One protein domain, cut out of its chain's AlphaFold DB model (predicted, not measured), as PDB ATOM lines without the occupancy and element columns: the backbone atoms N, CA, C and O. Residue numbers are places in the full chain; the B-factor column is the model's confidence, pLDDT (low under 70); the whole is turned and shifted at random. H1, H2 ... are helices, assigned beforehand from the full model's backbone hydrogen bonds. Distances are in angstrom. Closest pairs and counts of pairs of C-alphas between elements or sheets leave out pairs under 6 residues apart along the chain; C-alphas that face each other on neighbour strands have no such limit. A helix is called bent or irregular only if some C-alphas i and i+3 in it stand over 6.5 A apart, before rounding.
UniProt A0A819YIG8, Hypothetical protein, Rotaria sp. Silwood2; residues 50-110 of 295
ATOM      1  N   SER A  50     125.645 141.121 120.467       82.75
ATOM      2  CA  SER A  50     126.622 141.177 121.563       82.75
ATOM      3  C   SER A  50     127.382 139.857 121.724       82.75
ATOM      4  O   SER A  50     128.567 139.870 122.064       82.75
ATOM      5  N   THR A  51     126.759 138.728 121.365       84.69
ATOM      6  CA  THR A  51     127.400 137.401 121.335       84.69
ATOM      7  C   THR A  51     128.573 137.335 120.352       84.69
ATOM      8  O   THR A  51     129.508 136.558 120.539       84.69
ATOM      9  N   LEU A  52     128.573 138.210 119.342       84.19
ATOM     10  CA  LEU A  52     129.615 138.339 118.325       84.19
ATOM     11  C   LEU A  52     130.669 139.398 118.689       84.19
ATOM     12  O   LEU A  52     131.483 139.772 117.847       84.19
ATOM     13  N   SER A  53     130.661 139.897 119.932       86.12
ATOM     14  CA  SER A  53     131.499 141.020 120.386       86.12
ATOM     15  C   SER A  53     131.308 142.295 119.553       86.12
ATOM     16  O   SER A  53     132.231 143.099 119.404       86.12
ATOM     17  N   ILE A  54     130.111 142.487 118.990       86.56
ATOM     18  CA  ILE A  54     129.756 143.679 118.224       86.56
ATOM     19  C   ILE A  54     128.987 144.628 119.135       86.56
ATOM     20  O   ILE A  54     127.918 144.301 119.649       86.56
ATOM     21  N   ASN A  55     129.507 145.841 119.295       87.25
ATOM     22  CA  ASN A  55     128.763 146.918 119.929       87.25
ATOM     23  C   ASN A  55     127.823 147.559 118.895       87.25
ATOM     24  O   ASN A  55     128.254 148.311 118.020       87.25
ATOM     25  N   ILE A  56     126.531 147.238 119.000       86.44
ATOM     26  CA  ILE A  56     125.481 147.709 118.080       86.44
ATOM     27  C   ILE A  56     125.402 149.240 118.074       86.44
ATOM     28  O   ILE A  56     125.257 149.851 117.014       86.44
ATOM     29  N   SER A  57     125.546 149.889 119.232       87.00
ATOM     30  CA  SER A  57     125.460 151.348 119.331       87.00
ATOM     31  C   SER A  57     126.538 152.032 118.489       87.00
ATOM     32  O   SER A  57     126.227 152.984 117.778       87.00
ATOM     33  N   SER A  58     127.760 151.493 118.474       87.38
ATOM     34  CA  SER A  58     128.886 152.029 117.693       87.38
ATOM     35  C   SER A  58     129.001 151.477 116.269       87.38
ATOM     36  O   SER A  58     129.914 151.866 115.548       87.38
ATOM     37  N   LEU A  59     128.148 150.534 115.857       91.38
ATOM     38  CA  LEU A  59     128.217 149.961 114.513       91.38
ATOM     39  C   LEU A  59     127.695 150.975 113.485       91.38
ATOM     40  O   LEU A  59     126.504 151.286 113.461       91.38
ATOM     41  N   GLU A  60     128.569 151.489 112.631       93.25
ATOM     42  CA  GLU A  60     128.217 152.437 111.569       93.25
ATOM     43  C   GLU A  60     128.153 151.742 110.206       93.25
ATOM     44  O   GLU A  60     128.737 150.670 110.006       93.25
ATOM     45  N   TYR A  61     127.422 152.338 109.264       92.62
ATOM     46  CA  TYR A  61     127.398 151.846 107.889       92.62
ATOM     47  C   TYR A  61     128.816 151.908 107.301       92.62
ATOM     48  O   TYR A  61     129.547 152.856 107.568       92.62
ATOM     49  N   ASP A  62     129.218 150.879 106.552       93.19
ATOM     50  CA  ASP A  62     130.581 150.683 106.023       93.19
ATOM     51  C   ASP A  62     131.718 150.540 107.070       93.19
ATOM     52  O   ASP A  62     132.891 150.365 106.728       93.19
ATOM     53  N   SER A  63     131.406 150.509 108.369       93.38
ATOM     54  CA  SER A  63     132.432 150.286 109.395       93.38
ATOM     55  C   SER A  63     132.975 148.852 109.364       93.38
ATOM     56  O   SER A  63     132.238 147.866 109.263       93.38
ATOM     57  N   THR A  64     134.300 148.720 109.457       94.31
ATOM     58  CA  THR A  64     134.965 147.411 109.502       94.31
ATOM     59  C   THR A  64     135.050 146.921 110.941       94.31
ATOM     60  O   THR A  64     135.577 147.614 111.806       94.31
ATOM     61  N   THR A  65     134.574 145.702 111.188       92.50
ATOM     62  CA  THR A  65     134.626 145.042 112.496       92.50
ATOM     63  C   THR A  65     135.472 143.775 112.411       92.50
ATOM     64  O   THR A  65     135.666 143.216 111.330       92.50
ATOM     65  N   ASN A  66     135.934 143.267 113.555       92.88
ATOM     66  CA  ASN A  66     136.619 141.969 113.601       92.88
ATOM     67  C   ASN A  66     135.733 140.851 113.025       92.88
ATOM     68  O   ASN A  66     136.221 139.971 112.322       92.88
ATOM     69  N   PHE A  67     134.420 140.922 113.266       92.50
ATOM     70  CA  PHE A  67     133.456 139.972 112.721       92.50
ATOM     71  C   PHE A  67     133.341 140.066 111.192       92.50
ATOM     72  O   PHE A  67     133.382 139.041 110.511       92.50
ATOM     73  N   SER A  68     133.269 141.274 110.620       94.44
ATOM     74  CA  SER A  68     133.202 141.433 109.161       94.44
ATOM     75  C   SER A  68     134.508 141.034 108.463       94.44
ATOM     76  O   SER A  68     134.472 140.504 107.351       94.44
ATOM     77  N   GLN A  69     135.666 141.216 109.104       95.31
ATOM     78  CA  GLN A  69     136.945 140.689 108.610       95.31
ATOM     79  C   GLN A  69     136.999 139.159 108.688       95.31
ATOM     80  O   GLN A  69     137.431 138.500 107.744       95.31
ATOM     81  N   TRP A  70     136.517 138.583 109.790       94.06
ATOM     82  CA  TRP A  70     136.443 137.135 109.962       94.06
ATOM     83  C   TRP A  70     135.556 136.475 108.897       94.06
ATOM     84  O   TRP A  70     135.987 135.506 108.271       94.06
ATOM     85  N   ILE A  71     134.379 137.047 108.598       95.31
ATOM     86  CA  ILE A  71     133.522 136.583 107.491       95.31
ATOM     87  C   ILE A  71     134.311 136.577 106.180       95.31
ATOM     88  O   ILE A  71     134.279 135.590 105.444       95.31
ATOM     89  N   LYS A  72     135.047 137.654 105.885       96.12
ATOM     90  CA  LYS A  72     135.839 137.752 104.655       96.12
ATOM     91  C   LYS A  72     136.865 136.626 104.540       96.12
ATOM     92  O   LYS A  72     136.928 135.972 103.501       96.12
ATOM     93  N   HIS A  73     137.614 136.374 105.614       95.50
ATOM     94  CA  HIS A  73     138.637 135.328 105.661       95.50
ATOM     95  C   HIS A  73     138.079 133.914 105.454       95.50
ATOM     96  O   HIS A  73     138.816 133.039 105.012       95.50
ATOM     97  N   ILE A  74     136.795 133.687 105.737       93.94
ATOM     98  CA  ILE A  74     136.129 132.401 105.488       93.94
ATOM     99  C   ILE A  74     135.558 132.335 104.072       93.94
ATOM    100  O   ILE A  74     135.750 131.344 103.365       93.94
ATOM    101  N   VAL A  75     134.849 133.379 103.641       95.00
ATOM    102  CA  VAL A  75     134.078 133.353 102.390       95.00
ATOM    103  C   VAL A  75     134.985 133.404 101.158       95.00
ATOM    104  O   VAL A  75     134.662 132.777 100.151       95.00
ATOM    105  N   GLU A  76     136.128 134.096 101.212       95.69
ATOM    106  CA  GLU A  76     137.057 134.162 100.077       95.69
ATOM    107  C   GLU A  76     137.651 132.785  99.715       95.69
ATOM    108  O   GLU A  76     137.427 132.347  98.581       95.69
ATOM    109  N   PRO A  77     138.327 132.046 100.624       94.75
ATOM    110  CA  PRO A  77     138.821 130.699 100.323       94.75
ATOM    111  C   PRO A  77     137.702 129.714  99.982       94.75
ATOM    112  O   PRO A  77     137.869 128.862  99.106       94.75
ATOM    113  N   PHE A  78     136.542 129.839 100.634       93.94
ATOM    114  CA  PHE A  78     135.380 129.011 100.323       93.94
ATOM    115  C   PHE A  78     134.911 129.226  98.876       93.94
ATOM    116  O   PHE A  78     134.727 128.264  98.133       93.94
ATOM    117  N   GLY A  79     134.809 130.481  98.431       93.56
ATOM    118  CA  GLY A  79     134.477 130.818  97.048       93.56
ATOM    119  C   GLY A  79     135.511 130.306  96.042       93.56
ATOM    120  O   GLY A  79     135.133 129.794  94.990       93.56
ATOM    121  N   GLN A  80     136.805 130.386  96.370       94.62
ATOM    122  CA  GLN A  80     137.877 129.824  95.535       94.62
ATOM    123  C   GLN A  80     137.729 128.306  95.387       94.62
ATOM    124  O   GLN A  80     137.757 127.792  94.270       94.62
ATOM    125  N   THR A  81     137.484 127.615  96.502       93.94
ATOM    126  CA  THR A  81     137.280 126.161  96.544       93.94
ATOM    127  C   THR A  81     136.070 125.744  95.710       93.94
ATOM    128  O   THR A  81     136.148 124.782  94.950       93.94
ATOM    129  N   LEU A  82     134.960 126.484  95.790       92.94
ATOM    130  CA  LEU A  82     133.777 126.220  94.970       92.94
ATOM    131  C   LEU A  82     134.072 126.379  93.473       92.94
ATOM    132  O   LEU A  82     133.692 125.521  92.679       92.94
ATOM    133  N   ILE A  83     134.764 127.447  93.072       94.00
ATOM    134  CA  ILE A  83     135.089 127.675  91.658       94.00
ATOM    135  C   ILE A  83     136.017 126.576  91.130       94.00
ATOM    136  O   ILE A  83     135.788 126.055  90.037       94.00
ATOM    137  N   GLU A  84     137.025 126.189  91.910       94.94
ATOM    138  CA  GLU A  84     137.929 125.100  91.546       94.94
ATOM    139  C   GLU A  84     137.182 123.764  91.456       94.94
ATOM    140  O   GLU A  84     137.342 123.044  90.475       94.94
ATOM    141  N   SER A  85     136.301 123.461  92.413       92.12
ATOM    142  CA  SER A  85     135.565 122.195  92.446       92.12
ATOM    143  C   SER A  85     134.537 122.053  91.320       92.12
ATOM    144  O   SER A  85     134.345 120.943  90.831       92.12
ATOM    145  N   PHE A  86     133.846 123.129  90.931       91.38
ATOM    146  CA  PHE A  86     132.785 123.058  89.915       91.38
ATOM    147  C   PHE A  86     133.287 123.307  88.493       91.38
ATOM    148  O   PHE A  86     132.765 122.712  87.552       91.38
ATOM    149  N   PHE A  87     134.280 124.183  88.320       94.31
ATOM    150  CA  PHE A  87     134.766 124.576  86.994       94.31
ATOM    151  C   PHE A  87     136.176 124.063  86.686       94.31
ATOM    152  O   PHE A  87     136.612 124.175  85.543       94.31
ATOM    153  N   GLY A  88     136.910 123.537  87.672       93.62
ATOM    154  CA  GLY A  88     138.315 123.150  87.506       93.62
ATOM    155  C   GLY A  88     139.260 124.345  87.348       93.62
ATOM    156  O   GLY A  88     140.387 124.185  86.880       93.62
ATOM    157  N   ILE A  89     138.809 125.558  87.688       94.19
ATOM    158  CA  ILE A  89     139.559 126.797  87.467       94.19
ATOM    159  C   ILE A  89     140.067 127.327  88.802       94.19
ATOM    160  O   ILE A  89     139.286 127.727  89.663       94.19
ATOM    161  N   LYS A  90     141.389 127.431  88.938       92.50
ATOM    162  CA  LYS A  90     142.008 128.157  90.050       92.50
ATOM    163  C   LYS A  90     141.929 129.649  89.782       92.50
ATOM    164  O   LYS A  90     142.616 130.170  88.905       92.50
ATOM    165  N   LYS A  91     141.075 130.343  90.529       91.38
ATOM    166  CA  LYS A  91     140.909 131.792  90.427       91.38
ATOM    167  C   LYS A  91     140.949 132.412  91.810       91.38
ATOM    168  O   LYS A  91     140.159 132.037  92.669       91.38
ATOM    169  N   ASN A  92     141.804 133.414  91.985       92.00
ATOM    170  CA  ASN A  92     141.811 134.213  93.203       92.00
ATOM    171  C   ASN A  92     140.497 134.999  93.290       92.00
ATOM    172  O   ASN A  92     140.192 135.832  92.431       92.00
ATOM    173  N   VAL A  93     139.705 134.700  94.317       92.44
ATOM    174  CA  VAL A  93     138.493 135.446  94.663       92.44
ATOM    175  C   VAL A  93     138.873 136.489  95.695       92.44
ATOM    176  O   VAL A  93     139.475 136.154  96.712       92.44
ATOM    177  N   THR A  94     138.502 137.737  95.428       94.75
ATOM    178  CA  THR A  94     138.659 138.851  96.361       94.75
ATOM    179  C   THR A  94     137.330 139.576  96.490       94.75
ATOM    180  O   THR A  94     136.734 139.990  95.493       94.75
ATOM    181  N   ILE A  95     136.868 139.725  97.724       93.56
ATOM    182  CA  ILE A  95     135.615 140.371  98.092       93.56
ATOM    183  C   ILE A  95     135.949 141.736  98.697       93.56
ATOM    184  O   ILE A  95     136.811 141.880  99.570       93.56
ATOM    185  N   LYS A  96     135.267 142.780  98.220       94.94
ATOM    186  CA  LYS A  96     135.403 144.121  98.798       94.94
ATOM    187  C   LYS A  96     134.888 144.103 100.238       94.94
ATOM    188  O   LYS A  96     133.778 143.638 100.475       94.94
ATOM    189  N   GLN A  97     135.681 144.629 101.173       95.75
ATOM    190  CA  GLN A  97     135.331 144.641 102.600       95.75
ATOM    191  C   GLN A  97     134.018 145.397 102.857       95.75
ATOM    192  O   GLN A  97     133.178 144.911 103.608       95.75
ATOM    193  N   GLU A  98     133.811 146.507 102.148       95.19
ATOM    194  CA  GLU A  98     132.592 147.327 102.172       95.19
ATOM    195  C   GLU A  98     131.309 146.501 101.979       95.19
ATOM    196  O   GLU A  98     130.331 146.693 102.692       95.19
ATOM    197  N   ILE A  99     131.307 145.516 101.070       94.00
ATOM    198  CA  ILE A  99     130.121 144.672 100.834       94.00
ATOM    199  C   ILE A  99     129.737 143.916 102.109       94.00
ATOM    200  O   ILE A  99     128.560 143.833 102.457       94.00
ATOM    201  N   ILE A 100     130.733 143.371 102.808       96.00
ATOM    202  CA  ILE A 100     130.518 142.597 104.028       96.00
ATOM    203  C   ILE A 100     130.124 143.533 105.169       96.00
ATOM    204  O   ILE A 100     129.183 143.226 105.894       96.00
ATOM    205  N   ASN A 101     130.784 144.686 105.298       95.69
ATOM    206  CA  ASN A 101     130.447 145.698 106.302       95.69
ATOM    207  C   ASN A 101     128.989 146.156 106.161       95.69
ATOM    208  O   ASN A 101     128.239 146.138 107.134       95.69
ATOM    209  N   ASN A 102     128.571 146.480 104.936       94.81
ATOM    210  CA  ASN A 102     127.214 146.923 104.638       94.81
ATOM    211  C   ASN A 102     126.192 145.828 104.957       94.81
ATOM    212  O   ASN A 102     125.195 146.108 105.612       94.81
ATOM    213  N   LEU A 103     126.454 144.572 104.575       95.19
ATOM    214  CA  LEU A 103     125.575 143.448 104.917       95.19
ATOM    215  C   LEU A 103     125.482 143.218 106.429       95.19
ATOM    216  O   LEU A 103     124.381 143.039 106.943       95.19
ATOM    217  N   VAL A 104     126.605 143.258 107.148       94.75
ATOM    218  CA  VAL A 104     126.641 143.109 108.611       94.75
ATOM    219  C   VAL A 104     125.833 144.218 109.285       94.75
ATOM    220  O   VAL A 104     125.005 143.921 110.143       94.75
ATOM    221  N   TYR A 105     126.001 145.474 108.862       94.44
ATOM    222  CA  TYR A 105     125.207 146.596 109.363       94.44
ATOM    223  C   TYR A 105     123.707 146.398 109.097       94.44
ATOM    224  O   TYR A 105     122.896 146.512 110.019       94.44
ATOM    225  N   CYS A 106     123.343 146.058 107.856       93.12
ATOM    226  CA  CYS A 106     121.948 145.871 107.464       93.12
ATOM    227  C   CYS A 106     121.266 144.748 108.252       93.12
ATOM    228  O   CYS A 106     120.111 144.862 108.643       93.12
ATOM    229  N   ILE A 107     121.977 143.642 108.479       92.38
ATOM    230  CA  ILE A 107     121.413 142.459 109.134       92.38
ATOM    231  C   ILE A 107     121.349 142.655 110.650       92.38
ATOM    232  O   ILE A 107     120.338 142.323 111.262       92.38
ATOM    233  N   LEU A 108     122.409 143.184 111.268       91.69
ATOM    234  CA  LEU A 108     122.537 143.197 112.727       91.69
ATOM    235  C   LEU A 108     122.023 144.473 113.398       91.69
ATOM    236  O   LEU A 108     121.714 144.423 114.584       91.69
ATOM    237  N   LYS A 109     121.949 145.606 112.688       91.00
ATOM    238  CA  LYS A 109     121.569 146.896 113.290       91.00
ATOM    239  C   LYS A 109     120.352 147.536 112.651       91.00
ATOM    240  O   LYS A 109     119.452 147.948 113.371       91.00
ATOM    241  N   ASN A 110     120.355 147.695 111.333       91.31
ATOM    242  CA  ASN A 110     119.290 148.436 110.670       91.31
ATOM    243  C   ASN A 110     118.995 147.866 109.291       91.31
ATOM    244  O   ASN A 110     119.709 148.150 108.334       91.31
TER     245      ASN A 110
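AT A GLANCE: This is residues 50 to 110 of the 295 residues of the protein "Hypothetical protein" of Rotaria sp. Silwood2 (UniProt A0A819YIG8). One long helix, H1, makes the length of a rod, and a shorter helix, H2, packs at a steep angle on its first turns, at residues 68 to 72. From the far end of H1 the link of residues 88 to 96 folds back along the helix to reach H2, and residues 50 to 65, with no named element, lie at the end where H1 begins. The printed part has 61 residues with two named helices, H1 then H2, and no named strand; the class is all helix. The whole is loose, with a radius of gyration of the C-alphas of 13.9 A, and spans 44 by 20 by 15 A.

IN THESE COORDINATES: The printed part begins at Ser 50, whose C-alpha is at (126.622, 141.177, 121.563). H1 is residues 66 to 87, 31.8 A from C-alpha 66 at (136.619, 141.969, 113.601) to C-alpha 87 at (134.766, 124.576, 86.994). It is neither bent nor irregular, but only just: C-alphas 74 and 77 are 6.1 A apart. H2 is residues 97 to 108, 16.4 A from first to last C-alpha, and ends with C-alpha 108 at (122.537, 143.197, 112.727).

HOW THE PARTS SIT: H1 touches H2 with residues 68 to 72 alone; the closest C-alphas are those of Ser 68 and Asn 101, 5.8 A apart. Their lines stand at a steep tilt of 66 degrees, and they run opposite ways. Their centres are 16.0 A apart. In H2 every O i to N i+4 pair is within hydrogen-bond range; in H1, 17 of 18 are.

THE WHOLE: The two C-alphas farthest apart are those of Ser 57 and Gly 88, at 44.4 A. The printed part has no cut. The link from H1 to H2, 9 residues, is short. The mean pLDDT of the printed part is 92.6, and no printed residue is under 70.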